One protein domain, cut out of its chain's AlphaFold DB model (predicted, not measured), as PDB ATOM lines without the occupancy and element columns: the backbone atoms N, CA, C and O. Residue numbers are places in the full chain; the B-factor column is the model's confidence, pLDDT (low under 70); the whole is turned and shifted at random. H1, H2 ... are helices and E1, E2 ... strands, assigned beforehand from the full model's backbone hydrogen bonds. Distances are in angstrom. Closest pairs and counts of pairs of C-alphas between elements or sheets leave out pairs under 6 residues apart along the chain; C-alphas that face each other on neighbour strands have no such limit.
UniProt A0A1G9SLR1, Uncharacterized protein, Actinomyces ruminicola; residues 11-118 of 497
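What this domain is: This is residues 11 to 118 of the 497 residues of an uncharacterized protein of Actinomyces ruminicola (UniProt A0A1G9SLR1). A strongly twisted sheet of five strands curls round helix H1 on one face, while H4 covers part of the opposite face, giving three layers. The short helix H2 is on the same face as H4, and H3 folds back with H4 as a helical hairpin at the sheet's margin. The printed part has 108 residues, with four named helices and five named strands in the order E1 E2 H1 E3 E4 H2 H3 H4 E5. The sheet is mixed, in the order E1, E2, E4, E3, E5, and the class is mixed, helices and strands. The whole is compact, with a radius of gyration of the C-alphas of 12.2 A and spans of 32 by 29 by 27 A.

How they stand to each other: E1, residues 11 to 14, forms an antiparallel hairpin with E2, residues 17 to 21; N 11 and O 19 are 2.9 A apart. H1, residues 31 to 43, is on the sheet, and its closest C-alphas to E1 are those of Cys 35 and Val 13, 6.2 A apart. E3, residues 48 to 52, forms a hairpin with E4, residues 67 to 71; N 49 and O 69 are 2.9 A apart. E4 is also the antiparallel neighbour of E2, with N 20 and O 68 at 2.8 A. E2, H1 and E3 form a split strand-helix-strand unit, two strands running the same way with E4 between them, and its crossover is left-handed. H2, residues 72 to 75, has a height over the sheet of 8.3 A and lies over none of the strands, but only just: 2 of its 4 C-alphas fall on E4. H3, residues 80 to 86, only grazes the sheet with residues 83 to 86. It touches H4, residues 95 to 108, at a steep tilt of 41 degrees, opposite ways; their closest C-alphas, those of Val 86 and Pro 95, are 4.7 A apart. H4 lies over E4 and E3 at a height over the sheet of 9.4 A, on the opposite face from H1; it runs along the strands, only just, at 30.0 degrees to E4 on the local plane. E5, residues 113 to 117, is an edge strand parallel to E3, with N 50 and O 114 at 2.9 A. Every O i to N i+4 pair is within hydrogen-bond range in H3 and H4, and 8 of 9 in H1; H2 is too short for such a pair.

Where its parts are: E1 begins at C-alpha 11 (165.310, 132.672, 154.394). H1 is 19.0 A long and H4 19.7 A. E5, 13.5 A long, ends at C-alpha 117 (151.327, 131.806, 140.290).

The domain as a whole: The farthest C-alphas, of Ala 43 and Ala 93, are 34.1 A apart. The printed part has no cut. The link from E3 to E4, residues 53 to 66, is long. Mean pLDDT of the printed part is 90.7; residues 91 to 92 are under 70.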
ATOM      1  N   HIS A  11     165.030 131.254 154.604       90.44
ATOM      2  CA  HIS A  11     165.310 132.672 154.394       90.44
ATOM      3  C   HIS A  11     164.152 133.542 154.863       90.44
ATOM      4  O   HIS A  11     163.040 133.420 154.361       90.44
ATOM      5  N   ALA A  12     164.398 134.478 155.777       91.25
ATOM      6  CA  ALA A  12     163.381 135.457 156.148       91.25
ATOM      7  C   ALA A  12     163.046 136.365 154.947       91.25
ATOM      8  O   ALA A  12     163.940 136.970 154.344       91.25
ATOM      9  N   VAL A  13     161.758 136.473 154.606       91.62
ATOM     10  CA  VAL A  13     161.274 137.336 153.510       91.62
ATOM     11  C   VAL A  13     160.569 138.568 154.063       91.62
ATOM     12  O   VAL A  13     160.813 139.685 153.602       91.62
ATOM     13  N   SER A  14     159.712 138.369 155.064       92.06
ATOM     14  CA  SER A  14     159.012 139.428 155.793       92.06
ATOM     15  C   SER A  14     158.776 138.996 157.246       92.06
ATOM     16  O   SER A  14     159.146 137.885 157.626       92.06
ATOM     17  N   ALA A  15     158.211 139.867 158.084       89.38
ATOM     18  CA  ALA A  15     157.934 139.523 159.478       89.38
ATOM     19  C   ALA A  15     156.973 138.322 159.555       89.38
ATOM     20  O   ALA A  15     155.879 138.381 159.002       89.38
ATOM     21  N   GLY A  16     157.393 137.244 160.225       90.88
ATOM     22  CA  GLY A  16     156.586 136.033 160.391       90.88
ATOM     23  C   GLY A  16     156.469 135.140 159.150       90.88
ATOM     24  O   GLY A  16     155.687 134.192 159.178       90.88
ATOM     25  N   VAL A  17     157.212 135.402 158.064       95.12
ATOM     26  CA  VAL A  17     157.165 134.589 156.833       95.12
ATOM     27  C   VAL A  17     158.563 134.320 156.280       95.12
ATOM     28  O   VAL A  17     159.350 135.240 156.022       95.12
ATOM     29  N   TYR A  18     158.831 133.042 156.028       95.00
ATOM     30  CA  TYR A  18     160.096 132.524 155.521       95.00
ATOM     31  C   TYR A  18     159.915 131.884 154.144       95.00
ATOM     32  O   TYR A  18     158.880 131.292 153.851       95.00
ATOM     33  N   ALA A  19     160.943 131.984 153.309       94.44
ATOM     34  CA  ALA A  19     161.090 131.193 152.104       94.44
ATOM     35  C   ALA A  19     161.925 129.946 152.396       94.44
ATOM     36  O   ALA A  19     162.989 130.047 153.009       94.44
ATOM     37  N   LEU A  20     161.460 128.796 151.916       94.31
ATOM     38  CA  LEU A  20     162.236 127.564 151.841       94.31
ATOM     39  C   LEU A  20     162.725 127.385 150.412       94.31
ATOM     40  O   LEU A  20     161.888 127.309 149.515       94.31
ATOM     41  N   THR A  21     164.035 127.311 150.193       91.50
ATOM     42  CA  THR A  21     164.621 127.135 148.858       91.50
ATOM     43  C   THR A  21     165.473 125.879 148.770       91.50
ATOM     44  O   THR A  21     166.248 125.538 149.671       91.50
ATOM     45  N   VAL A  22     165.359 125.185 147.639       88.31
ATOM     46  CA  VAL A  22     166.172 124.001 147.341       88.31
ATOM     47  C   VAL A  22     167.660 124.336 147.450       88.31
ATOM     48  O   VAL A  22     168.162 125.236 146.771       88.31
ATOM     49  N   ARG A  23     168.386 123.583 148.288       85.19
ATOM     50  CA  ARG A  23     169.842 123.712 148.503       85.19
ATOM     51  C   ARG A  23     170.300 125.115 148.936       85.19
ATOM     52  O   ARG A  23     171.463 125.460 148.725       85.19
ATOM     53  N   GLY A  24     169.408 125.931 149.504       80.56
ATOM     54  CA  GLY A  24     169.705 127.333 149.831       80.56
ATOM     55  C   GLY A  24     169.974 128.207 148.605       80.56
ATOM     56  O   GLY A  24     170.653 129.232 148.693       80.56
ATOM     57  N   GLY A  25     169.508 127.772 147.431       83.31
ATOM     58  CA  GLY A  25     169.603 128.529 146.192       83.31
ATOM     59  C   GLY A  25     168.717 129.776 146.205       83.31
ATOM     60  O   GLY A  25     167.847 129.957 147.056       83.31
ATOM     61  N   ALA A  26     168.924 130.650 145.219       83.56
ATOM     62  CA  ALA A  26     167.991 131.741 144.974       83.56
ATOM     63  C   ALA A  26     166.682 131.182 144.398       83.56
ATOM     64  O   ALA A  26     166.722 130.371 143.475       83.56
ATOM     65  N   ALA A  27     165.547 131.658 144.911       84.94
ATOM     66  CA  ALA A  27     164.231 131.332 144.373       84.94
ATOM     67  C   ALA A  27     164.127 131.715 142.886       84.94
ATOM     68  O   ALA A  27     164.543 132.813 142.500       84.94
ATOM     69  N   CYS A  28     163.519 130.859 142.058       85.75
ATOM     70  CA  CYS A  28     163.186 131.219 140.675       85.75
ATOM     71  C   CYS A  28     162.111 132.316 140.595       85.75
ATOM     72  O   CYS A  28     162.004 133.012 139.583       85.75
ATOM     73  N   VAL A  29     161.317 132.480 141.653       88.94
ATOM     74  CA  VAL A  29     160.322 133.551 141.772       88.94
ATOM     75  C   VAL A  29     161.029 134.901 141.966       88.94
ATOM     76  O   VAL A  29     161.895 135.020 142.838       88.94
ATOM     77  N   PRO A  30     160.665 135.955 141.206       90.94
ATOM     78  CA  PRO A  30     161.245 137.281 141.388       90.94
ATOM     79  C   PRO A  30     161.065 137.800 142.818       90.94
ATOM     80  O   PRO A  30     159.983 137.704 143.393       90.94
ATOM     81  N   ARG A  31     162.101 138.441 143.372       91.00
ATOM     82  CA  ARG A  31     162.085 138.957 144.754       91.00
ATOM     83  C   ARG A  31     160.895 139.877 145.050       91.00
ATOM     84  O   ARG A  31     160.356 139.826 146.148       91.00
ATOM     85  N   GLU A  32     160.496 140.718 144.096       92.62
ATOM     86  CA  GLU A  32     159.342 141.614 144.258       92.62
ATOM     87  C   GLU A  32     158.038 140.837 144.458       92.62
ATOM     88  O   GLU A  32     157.264 141.168 145.355       92.62
ATOM     89  N   GLN A  33     157.836 139.774 143.673       94.25
ATOM     90  CA  GLN A  33     156.693 138.880 143.818       94.25
ATOM     91  C   GLN A  33     156.764 138.120 145.148       94.25
ATOM     92  O   GLN A  33     155.801 138.132 145.903       94.25
ATOM     93  N   LEU A  34     157.927 137.562 145.492       93.19
ATOM     94  CA  LEU A  34     158.127 136.837 146.751       93.19
ATOM     95  C   LEU A  34     157.788 137.705 147.979       93.19
ATOM     96  O   LEU A  34     157.133 137.248 148.910       93.19
ATOM     97  N   CYS A  35     158.205 138.976 147.984       94.50
ATOM     98  CA  CYS A  35     157.868 139.912 149.058       94.50
ATOM     99  C   CYS A  35     156.378 140.285 149.079       94.50
ATOM    100  O   CYS A  35     155.821 140.469 150.160       94.50
ATOM    101  N   HIS A  36     155.739 140.421 147.914       95.44
ATOM    102  CA  HIS A  36     154.304 140.690 147.822       95.44
ATOM    103  C   HIS A  36     153.481 139.529 148.386       95.44
ATOM    104  O   HIS A  36     152.643 139.732 149.265       95.44
ATOM    105  N   ASP A  37     153.782 138.317 147.934       96.56
ATOM    106  CA  ASP A  37     153.094 137.094 148.332       96.56
ATOM    107  C   ASP A  37     153.322 136.790 149.819       96.56
ATOM    108  O   ASP A  37     152.405 136.349 150.503       96.56
ATOM    109  N   ALA A  38     154.501 137.104 150.368       96.25
ATOM    110  CA  ALA A  38     154.767 136.953 151.799       96.25
ATOM    111  C   ALA A  38     153.866 137.852 152.664       96.25
ATOM    112  O   ALA A  38     153.370 137.413 153.701       96.25
ATOM    113  N   LEU A  39     153.605 139.088 152.227       95.06
ATOM    114  CA  LEU A  39     152.664 139.975 152.917       95.06
ATOM    115  C   LEU A  39     151.223 139.457 152.828       95.06
ATOM    116  O   LEU A  39     150.478 139.589 153.797       95.06
ATOM    117  N   GLN A  40     150.834 138.873 151.689       95.44
ATOM    118  CA  GLN A  40     149.519 138.249 151.527       95.44
ATOM    119  C   GLN A  40     149.367 137.021 152.424       95.44
ATOM    120  O   GLN A  40     148.398 136.947 153.178       95.44
ATOM    121  N   LEU A  41     150.355 136.122 152.424       96.06
ATOM    122  CA  LEU A  41     150.359 134.923 153.258       96.06
ATOM    123  C   LEU A  41     150.236 135.273 154.745       96.06
ATOM    124  O   LEU A  41     149.491 134.612 155.463       96.06
ATOM    125  N   GLY A  42     150.901 136.336 155.207       90.88
ATOM    126  CA  GLY A  42     150.797 136.802 156.594       90.88
ATOM    127  C   GLY A  42     149.371 137.168 157.038       90.88
ATOM    128  O   GLY A  42     149.078 137.104 158.229       90.88
ATOM    129  N   ALA A  43     148.479 137.515 156.105       89.38
ATOM    130  CA  ALA A  43     147.068 137.820 156.369       89.38
ATOM    131  C   ALA A  43     146.099 136.697 155.948       89.38
ATOM    132  O   ALA A  43     144.901 136.789 156.222       89.38
ATOM    133  N   ASP A  44     146.589 135.660 155.270       91.62
ATOM    134  CA  ASP A  44     145.791 134.538 154.777       91.62
ATOM    135  C   ASP A  44     145.546 133.501 155.889       91.62
ATOM    136  O   ASP A  44     146.294 133.386 156.858       91.62
ATOM    137  N   THR A  45     144.501 132.700 155.729       90.00
ATOM    138  CA  THR A  45     144.269 131.459 156.482       90.00
ATOM    139  C   THR A  45     145.179 130.312 156.033       90.00
ATOM    140  O   THR A  45     145.362 129.348 156.775       90.00
ATOM    141  N   ALA A  46     145.745 130.386 154.824       95.00
ATOM    142  CA  ALA A  46     146.764 129.449 154.372       95.00
ATOM    143  C   ALA A  46     148.027 129.535 155.243       95.00
ATOM    144  O   ALA A  46     148.378 130.590 155.775       95.00
ATOM    145  N   ALA A  47     148.721 128.408 155.379       94.94
ATOM    146  CA  ALA A  47     150.001 128.339 156.081       94.94
ATOM    147  C   ALA A  47     151.192 128.349 155.114       94.94
ATOM    148  O   ALA A  47     152.299 128.738 155.494       94.94
ATOM    149  N   VAL A  48     150.956 127.911 153.871       97.25
ATOM    150  CA  VAL A  48     151.981 127.756 152.840       97.25
ATOM    151  C   VAL A  48     151.459 128.219 151.493       97.25
ATOM    152  O   VAL A  48     150.376 127.805 151.074       97.25
ATOM    153  N   TYR A  49     152.279 128.995 150.790       97.62
ATOM    154  CA  TYR A  49     152.134 129.237 149.359       97.62
ATOM    155  C   TYR A  49     153.152 128.398 148.592       97.62
ATOM    156  O   TYR A  49     154.364 128.504 148.808       97.62
ATOM    157  N   ALA A  50     152.639 127.564 147.692       95.56
ATOM    158  CA  ALA A  50     153.426 126.714 146.821       95.56
ATOM    159  C   ALA A  50     153.371 127.237 145.382       95.56
ATOM    160  O   ALA A  50     152.307 127.352 144.773       95.56
ATOM    161  N   TYR A  51     154.533 127.573 144.829       94.56
ATOM    162  CA  TYR A  51     154.618 128.170 143.502       94.56
ATOM    163  C   TYR A  51     154.441 127.116 142.413       94.56
ATOM    164  O   TYR A  51     155.249 126.191 142.310       94.56
ATOM    165  N   ALA A  52     153.409 127.290 141.586       92.19
ATOM    166  CA  ALA A  52     153.097 126.406 140.471       92.19
ATOM    167  C   ALA A  52     152.655 127.195 139.224       92.19
ATOM    168  O   ALA A  52     152.059 128.272 139.342       92.19
ATOM    169  N   PRO A  53     152.879 126.658 138.012       89.69
ATOM    170  CA  PRO A  53     152.344 127.247 136.789       89.69
ATOM    171  C   PRO A  53     150.823 127.318 136.829       89.69
ATOM    172  O   PRO A  53     150.158 126.292 136.928       89.69
ATOM    173  N   GLY A  54     150.280 128.531 136.721       87.56
ATOM    174  CA  GLY A  54     148.833 128.741 136.756       87.56
ATOM    175  C   GLY A  54     148.196 128.554 138.134       87.56
ATOM    176  O   GLY A  54     146.981 128.423 138.182       87.56
ATOM    177  N   GLY A  55     148.982 128.553 139.221       90.94
ATOM    178  CA  GLY A  55     148.438 128.508 140.578       90.94
ATOM    179  C   GLY A  55     147.429 129.632 140.820       90.94
ATOM    180  O   GLY A  55     147.639 130.769 140.394       90.94
ATOM    181  N   ASP A  56     146.330 129.304 141.479       93.12
ATOM    182  CA  ASP A  56     145.109 130.117 141.540       93.12
ATOM    183  C   ASP A  56     144.523 130.228 142.958       93.12
ATOM    184  O   ASP A  56     143.434 130.772 143.147       93.12
ATOM    185  N   GLY A  57     145.261 129.758 143.963       94.25
ATOM    186  CA  GLY A  57     144.835 129.715 145.358       94.25
ATOM    187  C   GLY A  57     144.150 128.408 145.756       94.25
ATOM    188  O   GLY A  57     143.726 128.291 146.910       94.25
ATOM    189  N   GLU A  58     144.038 127.419 144.862       95.56
ATOM    190  CA  GLU A  58     143.484 126.114 145.222       95.56
ATOM    191  C   GLU A  58     144.357 125.378 146.244       95.56
ATOM    192  O   GLU A  58     145.592 125.424 146.206       95.56
ATOM    193  N   GLN A  59     143.685 124.678 147.163       96.88
ATOM    194  CA  GLN A  59     144.339 123.828 148.147       96.88
ATOM    195  C   GLN A  59     144.857 122.555 147.482       96.88
ATOM    196  O   GLN A  59     144.129 121.867 146.772       96.88
ATOM    197  N   VAL A  60     146.105 122.213 147.774       96.69
ATOM    198  CA  VAL A  60     146.778 121.027 147.243       96.69
ATOM    199  C   VAL A  60     147.454 120.259 148.368       96.69
ATOM    200  O   VAL A  60     147.752 120.819 149.418       96.69
ATOM    201  N   LEU A  61     147.744 118.976 148.143       97.06
ATOM    202  CA  LEU A  61     148.659 118.247 149.025       97.06
ATOM    203  C   LEU A  61     150.082 118.811 148.927       97.06
ATOM    204  O   LEU A  61     150.800 118.911 149.918       97.06
ATOM    205  N   GLY A  62     150.474 119.148 147.701       94.75
ATOM    206  CA  GLY A  62     151.742 119.765 147.374       94.75
ATOM    207  C   GLY A  62     151.992 119.772 145.871       94.75
ATOM    208  O   GLY A  62     151.307 119.097 145.097       94.75
ATOM    209  N   VAL A  63     152.999 120.532 145.464       93.88
ATOM    210  CA  VAL A  63     153.519 120.582 144.093       93.88
ATOM    211  C   VAL A  63     155.038 120.476 144.118       93.88
ATOM    212  O   VAL A  63     155.688 120.897 145.080       93.88
ATOM    213  N   PHE A  64     155.628 119.935 143.050       92.38
ATOM    214  CA  PHE A  64     157.066 120.084 142.856       92.38
ATOM    215  C   PHE A  64     157.367 121.549 142.552       92.38
ATOM    216  O   PHE A  64     156.847 122.119 141.590       92.38
ATOM    217  N   THR A  65     158.216 122.139 143.379       92.12
ATOM    218  CA  THR A  65     158.628 123.536 143.299       92.12
ATOM    219  C   THR A  65     160.047 123.669 143.841       92.12
ATOM    220  O   THR A  65     160.547 122.753 144.496       92.12
ATOM    221  N   ASP A  66     160.713 124.777 143.537       90.75
ATOM    222  CA  ASP A  66     162.032 125.105 144.080       90.75
ATOM    223  C   ASP A  66     161.949 125.994 145.331       90.75
ATOM    224  O   ASP A  66     162.945 126.148 146.043       90.75
ATOM    225  N   THR A  67     160.769 126.578 145.573       92.88
ATOM    226  CA  THR A  67     160.533 127.604 146.584       92.88
ATOM    227  C   THR A  67     159.160 127.437 147.229       92.88
ATOM    228  O   THR A  67     158.152 127.310 146.533       92.88
ATOM    229  N   LEU A  68     159.096 127.525 148.557       95.62
ATOM    230  CA  LEU A  68     157.850 127.689 149.314       95.62
ATOM    231  C   LEU A  68     157.903 128.972 150.130       95.62
ATOM    232  O   LEU A  68     158.962 129.297 150.657       95.62
ATOM    233  N   LEU A  69     156.770 129.649 150.302       96.75
ATOM    234  CA  LEU A  69     156.598 130.597 151.405       96.75
ATOM    235  C   LEU A  69     155.830 129.918 152.530       96.75
ATOM    236  O   LEU A  69     154.796 129.301 152.286       96.75
ATOM    237  N   VAL A  70     156.339 130.040 153.751       96.50
ATOM    238  CA  VAL A  70     155.838 129.348 154.939       96.50
ATOM    239  C   VAL A  70     155.776 130.336 156.099       96.50
ATOM    240  O   VAL A  70     156.710 131.116 156.311       96.50
ATOM    241  N   LYS A  71     154.681 130.313 156.862       94.62
ATOM    242  CA  LYS A  71     154.579 131.100 158.097       94.62
ATOM    243  C   LYS A  71     155.543 130.586 159.165       94.62
ATOM    244  O   LYS A  71     155.740 129.383 159.314       94.62
ATOM    245  N   GLU A  72     156.108 131.500 159.944       91.75
ATOM    246  CA  GLU A  72     157.036 131.189 161.037       91.75
ATOM    247  C   GLU A  72     156.440 130.200 162.043       91.75
ATOM    248  O   GLU A  72     157.097 129.237 162.426       91.75
ATOM    249  N   GLU A  73     155.169 130.399 162.399       86.94
ATOM    250  CA  GLU A  73     154.441 129.599 163.391       86.94
ATOM    251  C   GLU A  73     154.319 128.112 163.020       86.94
ATOM    252  O   GLU A  73     154.205 127.268 163.907       86.94
ATOM    253  N   VAL A  74     154.393 127.774 161.724       88.88
ATOM    254  CA  VAL A  74     154.301 126.388 161.238       88.88
ATOM    255  C   VAL A  74     155.653 125.807 160.819       88.88
ATOM    256  O   VAL A  74     155.735 124.634 160.468       88.88
ATOM    257  N   LEU A  75     156.729 126.593 160.842       87.00
ATOM    258  CA  LEU A  75     158.009 126.216 160.240       87.00
ATOM    259  C   LEU A  75     158.679 125.022 160.937       87.00
ATOM    260  O   LEU A  75     159.305 124.195 160.278       87.00
ATOM    261  N   SER A  76     158.542 124.911 162.259       83.56
ATOM    262  CA  SER A  76     159.141 123.827 163.052       83.56
ATOM    263  C   SER A  76     158.321 122.534 163.055       83.56
ATOM    264  O   SER A  76     158.820 121.487 163.461       83.56
ATOM    265  N   TRP A  77     157.061 122.597 162.630       84.62
ATOM    266  CA  TRP A  77     156.105 121.494 162.722       84.62
ATOM    267  C   TRP A  77     156.439 120.267 161.849       84.62
ATOM    268  O   TRP A  77     156.218 119.149 162.311       84.62
ATOM    269  N   PRO A  78     156.988 120.408 160.624       84.62
ATOM    270  CA  PRO A  78     157.320 119.265 159.766       84.62
ATOM    271  C   PRO A  78     158.473 118.385 160.270       84.62
ATOM    272  O   PRO A  78     158.633 117.267 159.769       84.62
ATOM    273  N   GLY A  79     159.262 118.892 161.223       83.81
ATOM    274  CA  GLY A  79     160.520 118.308 161.687       83.81
ATOM    275  C   GLY A  79     161.747 119.046 161.138       83.81
ATOM    276  O   GLY A  79     161.782 119.466 159.981       83.81
ATOM    277  N   GLU A  80     162.778 119.221 161.965       82.38
ATOM    278  CA  GLU A  80     164.029 119.878 161.555       82.38
ATOM    279  C   GLU A  80     164.761 119.072 160.472       82.38
ATOM    280  O   GLU A  80     165.384 119.636 159.571       82.38
ATOM    281  N   GLU A  81     164.633 117.744 160.497       85.00
ATOM    282  CA  GLU A  81     165.301 116.855 159.555       85.00
ATOM    283  C   GLU A  81     164.850 117.088 158.112       85.00
ATOM    284  O   GLU A  81     165.682 117.062 157.208       85.00
ATOM    285  N   VAL A  82     163.563 117.376 157.878       84.31
ATOM    286  CA  VAL A  82     163.084 117.634 156.514       84.31
ATOM    287  C   VAL A  82     163.570 118.992 156.002       84.31
ATOM    288  O   VAL A  82     163.834 119.137 154.812       84.31
ATOM    289  N   LEU A  83     163.800 119.974 156.880       86.00
ATOM    290  CA  LEU A  83     164.404 121.252 156.484       86.00
ATOM    291  C   LEU A  83     165.885 121.087 156.097       86.00
ATOM    292  O   LEU A  83     166.351 121.709 155.139       86.00
ATOM    293  N   VAL A  84     166.617 120.202 156.782       85.31
ATOM    294  CA  VAL A  84     167.981 119.801 156.386       85.31
ATOM    295  C   VAL A  84     167.970 119.082 155.033       85.31
ATOM    296  O   VAL A  84     168.835 119.334 154.186       85.31
ATOM    297  N   ASP A  85     166.968 118.231 154.799       86.12
ATOM    298  CA  ASP A  85     166.782 117.531 153.530       86.12
ATOM    299  C   ASP A  85     166.552 118.509 152.360       86.12
ATOM    300  O   ASP A  85     167.156 118.350 151.297       86.12
ATOM    301  N   VAL A  86     165.760 119.571 152.563       86.25
ATOM    302  CA  VAL A  86     165.559 120.654 151.573       86.25
ATOM    303  C   VAL A  86     166.881 121.349 151.227       86.25
ATOM    304  O   VAL A  86     167.138 121.675 150.065       86.25
ATOM    305  N   GLY A  87     167.769 121.515 152.212       80.81
ATOM    306  CA  GLY A  87     169.132 122.017 152.015       80.81
ATOM    307  C   GLY A  87     170.043 121.087 151.204       80.81
ATOM    308  O   GLY A  87     171.156 121.481 150.857       80.81
ATOM    309  N   GLY A  88     169.593 119.873 150.872       78.44
ATOM    310  CA  GLY A  88     170.359 118.873 150.124       78.44
ATOM    311  C   GLY A  88     171.456 118.188 150.941       78.44
ATOM    312  O   GLY A  88     172.342 117.562 150.360       78.44
ATOM    313  N   ALA A  89     171.422 118.325 152.269       70.50
ATOM    314  CA  ALA A  89     172.405 117.755 153.191       70.50
ATOM    315  C   ALA A  89     171.847 116.585 154.023       70.50
ATOM    316  O   ALA A  89     172.526 116.103 154.929       70.50
ATOM    317  N   GLY A  90     170.618 116.150 153.738       70.31
ATOM    318  CA  GLY A  90     169.908 115.147 154.525       70.31
ATOM    319  C   GLY A  90     169.574 113.854 153.768       70.31
ATOM    320  O   GLY A  90     170.277 113.444 152.844       70.31
ATOM    321  N   ARG A  91     168.506 113.181 154.197       68.94
ATOM    322  CA  ARG A  91     168.014 111.873 153.739       68.94
ATOM    323  C   ARG A  91     167.507 111.897 152.299       68.94
ATOM    324  O   ARG A  91     167.724 110.936 151.559       68.94
ATOM    325  N   PHE A  92     166.806 112.961 151.897       68.56
ATOM    326  CA  PHE A  92     166.328 113.083 150.520       68.56
ATOM    327  C   PHE A  92     167.470 113.519 149.606       68.56
ATOM    328  O   PHE A  92     168.019 114.610 149.727       68.56
ATOM    329  N   ALA A  93     167.801 112.657 148.645       74.12
ATOM    330  CA  ALA A  93     168.767 112.982 147.601       74.12
ATOM    331  C   ALA A  93     168.176 113.927 146.528       74.12
ATOM    332  O   ALA A  93     168.928 114.617 145.839       74.12
ATOM    333  N   ASP A  94     166.841 113.975 146.406       87.88
ATOM    334  CA  ASP A  94     166.085 114.924 145.576       87.88
ATOM    335  C   ASP A  94     165.426 115.992 146.485       87.88
ATOM    336  O   ASP A  94     164.426 115.698 147.146       87.88
ATOM    337  N   PRO A  95     165.991 117.209 146.580       87.00
ATOM    338  CA  PRO A  95     165.511 118.251 147.495       87.00
ATOM    339  C   PRO A  95     164.141 118.833 147.104       87.00
ATOM    340  O   PRO A  95     163.415 119.324 147.966       87.00
ATOM    341  N   GLU A  96     163.732 118.735 145.840       90.56
ATOM    342  CA  GLU A  96     162.375 119.071 145.399       90.56
ATOM    343  C   GLU A  96     161.337 118.127 146.023       90.56
ATOM    344  O   GLU A  96     160.267 118.569 146.445       90.56
ATOM    345  N   THR A  97     161.653 116.832 146.138       92.62
ATOM    346  CA  THR A  97     160.827 115.885 146.899       92.62
ATOM    347  C   THR A  97     160.811 116.232 148.386       92.62
ATOM    348  O   THR A  97     159.767 116.081 149.014       92.62
ATOM    349  N   ALA A  98     161.904 116.749 148.957       92.50
ATOM    350  CA  ALA A  98     161.905 117.220 150.345       92.50
ATOM    351  C   ALA A  98     160.960 118.420 150.553       92.50
ATOM    352  O   ALA A  98     160.214 118.447 151.528       92.50
ATOM    353  N   LEU A  99     160.911 119.380 149.619       93.88
ATOM    354  CA  LEU A  99     159.916 120.464 149.663       93.88
ATOM    355  C   LEU A  99     158.484 119.947 149.494       93.88
ATOM    356  O   LEU A  99     157.561 120.472 150.117       93.88
ATOM    357  N   PHE A 100     158.274 118.925 148.664       95.69
ATOM    358  CA  PHE A 100     156.976 118.254 148.589       95.69
ATOM    359  C   PHE A 100     156.613 117.605 149.934       95.69
ATOM    360  O   PHE A 100     155.485 117.742 150.406       95.69
ATOM    361  N   ASP A 101     157.573 116.945 150.584       95.75
ATOM    362  CA  ASP A 101     157.389 116.309 151.890       95.75
ATOM    363  C   ASP A 101     156.996 117.329 152.969       95.75
ATOM    364  O   ASP A 101     156.069 117.074 153.737       95.75
ATOM    365  N   VAL A 102     157.599 118.526 152.975       96.06
ATOM    366  CA  VAL A 102     157.174 119.634 153.853       96.06
ATOM    367  C   VAL A 102     155.687 119.960 153.658       96.06
ATOM    368  O   VAL A 102     154.942 120.018 154.635       96.06
ATOM    369  N   GLN A 103     155.236 120.125 152.410       97.19
ATOM    370  CA  GLN A 103     153.834 120.437 152.090       97.19
ATOM    371  C   GLN A 103     152.878 119.324 152.554       97.19
ATOM    372  O   GLN A 103     151.859 119.594 153.200       97.19
ATOM    373  N   TRP A 104     153.239 118.060 152.305       97.56
ATOM    374  CA  TRP A 104     152.440 116.911 152.734       97.56
ATOM    375  C   TRP A 104     152.359 116.849 154.264       97.56
ATOM    376  O   TRP A 104     151.266 116.749 154.824       97.56
ATOM    377  N   ARG A 105     153.487 116.953 154.974       96.38
ATOM    378  CA  ARG A 105     153.503 116.915 156.446       96.38
ATOM    379  C   ARG A 105     152.686 118.041 157.063       96.38
ATOM    380  O   ARG A 105     151.942 117.785 158.003       96.38
ATOM    381  N   LEU A 106     152.750 119.249 156.510       95.94
ATOM    382  CA  LEU A 106     151.903 120.357 156.957       95.94
ATOM    383  C   LEU A 106     150.415 120.050 156.747       95.94
ATOM    384  O   LEU A 106     149.622 120.274 157.661       95.94
ATOM    385  N   SER A 107     150.048 119.429 155.625       96.88
ATOM    386  CA  SER A 107     148.676 118.948 155.399       96.88
ATOM    387  C   SER A 107     148.252 117.885 156.426       96.88
ATOM    388  O   SER A 107     147.141 117.938 156.950       96.88
ATOM    389  N   LEU A 108     149.145 116.953 156.795       96.12
ATOM    390  CA  LEU A 108     148.897 115.957 157.856       96.12
ATOM    391  C   LEU A 108     148.721 116.585 159.245       96.12
ATOM    392  O   LEU A 108     148.078 115.992 160.113       96.12
ATOM    393  N   LEU A 109     149.299 117.765 159.463       93.56
ATOM    394  CA  LEU A 109     149.194 118.550 160.695       93.56
ATOM    395  C   LEU A 109     147.980 119.494 160.695       93.56
ATOM    396  O   LEU A 109     147.730 120.162 161.698       93.56
ATOM    397  N   GLY A 110     147.204 119.498 159.607       93.31
ATOM    398  CA  GLY A 110     145.984 120.290 159.457       93.31
ATOM    399  C   GLY A 110     146.191 121.678 158.860       93.31
ATOM    400  O   GLY A 110     145.259 122.478 158.841       93.31
ATOM    401  N   HIS A 111     147.387 121.984 158.361       94.38
ATOM    402  CA  HIS A 111     147.680 123.267 157.738       94.38
ATOM    403  C   HIS A 111     147.325 123.267 156.250       94.38
ATOM    404  O   HIS A 111     147.545 122.291 155.533       94.38
ATOM    405  N   ARG A 112     146.800 124.397 155.767       95.88
ATOM    406  CA  ARG A 112     146.423 124.565 154.360       95.88
ATOM    407  C   ARG A 112     147.630 124.976 153.521       95.88
ATOM    408  O   ARG A 112     148.253 126.007 153.789       95.88
ATOM    409  N   VAL A 113     147.904 124.186 152.487       97.75
ATOM    410  CA  VAL A 113     148.861 124.492 151.419       97.75
ATOM    411  C   VAL A 113     148.068 124.904 150.190       97.75
ATOM    412  O   VAL A 113     147.206 124.147 149.743       97.75
ATOM    413  N   VAL A 114     148.334 126.092 149.654       97.69
ATOM    414  CA  VAL A 114     147.652 126.594 148.453       97.69
ATOM    415  C   VAL A 114     148.644 126.919 147.352       97.69
ATOM    416  O   VAL A 114     149.793 127.279 147.620       97.69
ATOM    417  N   THR A 115     148.209 126.785 146.105       96.38
ATOM    418  CA  THR A 115     149.046 127.148 144.959       96.38
ATOM    419  C   THR A 115     148.973 128.639 144.665       96.38
ATOM    420  O   THR A 115     147.922 129.259 144.782       96.38
ATOM    421  N   VAL A 116     150.090 129.221 144.244       96.12
ATOM    422  CA  VAL A 116     150.155 130.605 143.756       96.12
ATOM    423  C   VAL A 116     150.902 130.661 142.422       96.12
ATOM    424  O   VAL A 116     151.701 129.757 142.140       96.12
ATOM    425  N   PRO A 117     150.669 131.693 141.585       94.62
ATOM    426  CA  PRO A 117     151.327 131.806 140.290       94.62
ATOM    427  C   PRO A 117     152.850 131.774 140.429       94.62
ATOM    428  O   PRO A 117     153.454 132.659 141.031       94.62
ATOM    429  N   GLY A 118     153.482 130.764 139.843       89.25
ATOM    430  CA  GLY A 118     154.925 130.561 139.900       89.25
ATOM    431  C   GLY A 118     155.535 130.189 138.552       89.25
ATOM    432  O   GLY A 118     154.812 129.949 137.578       89.25
TER     433      GLY A 118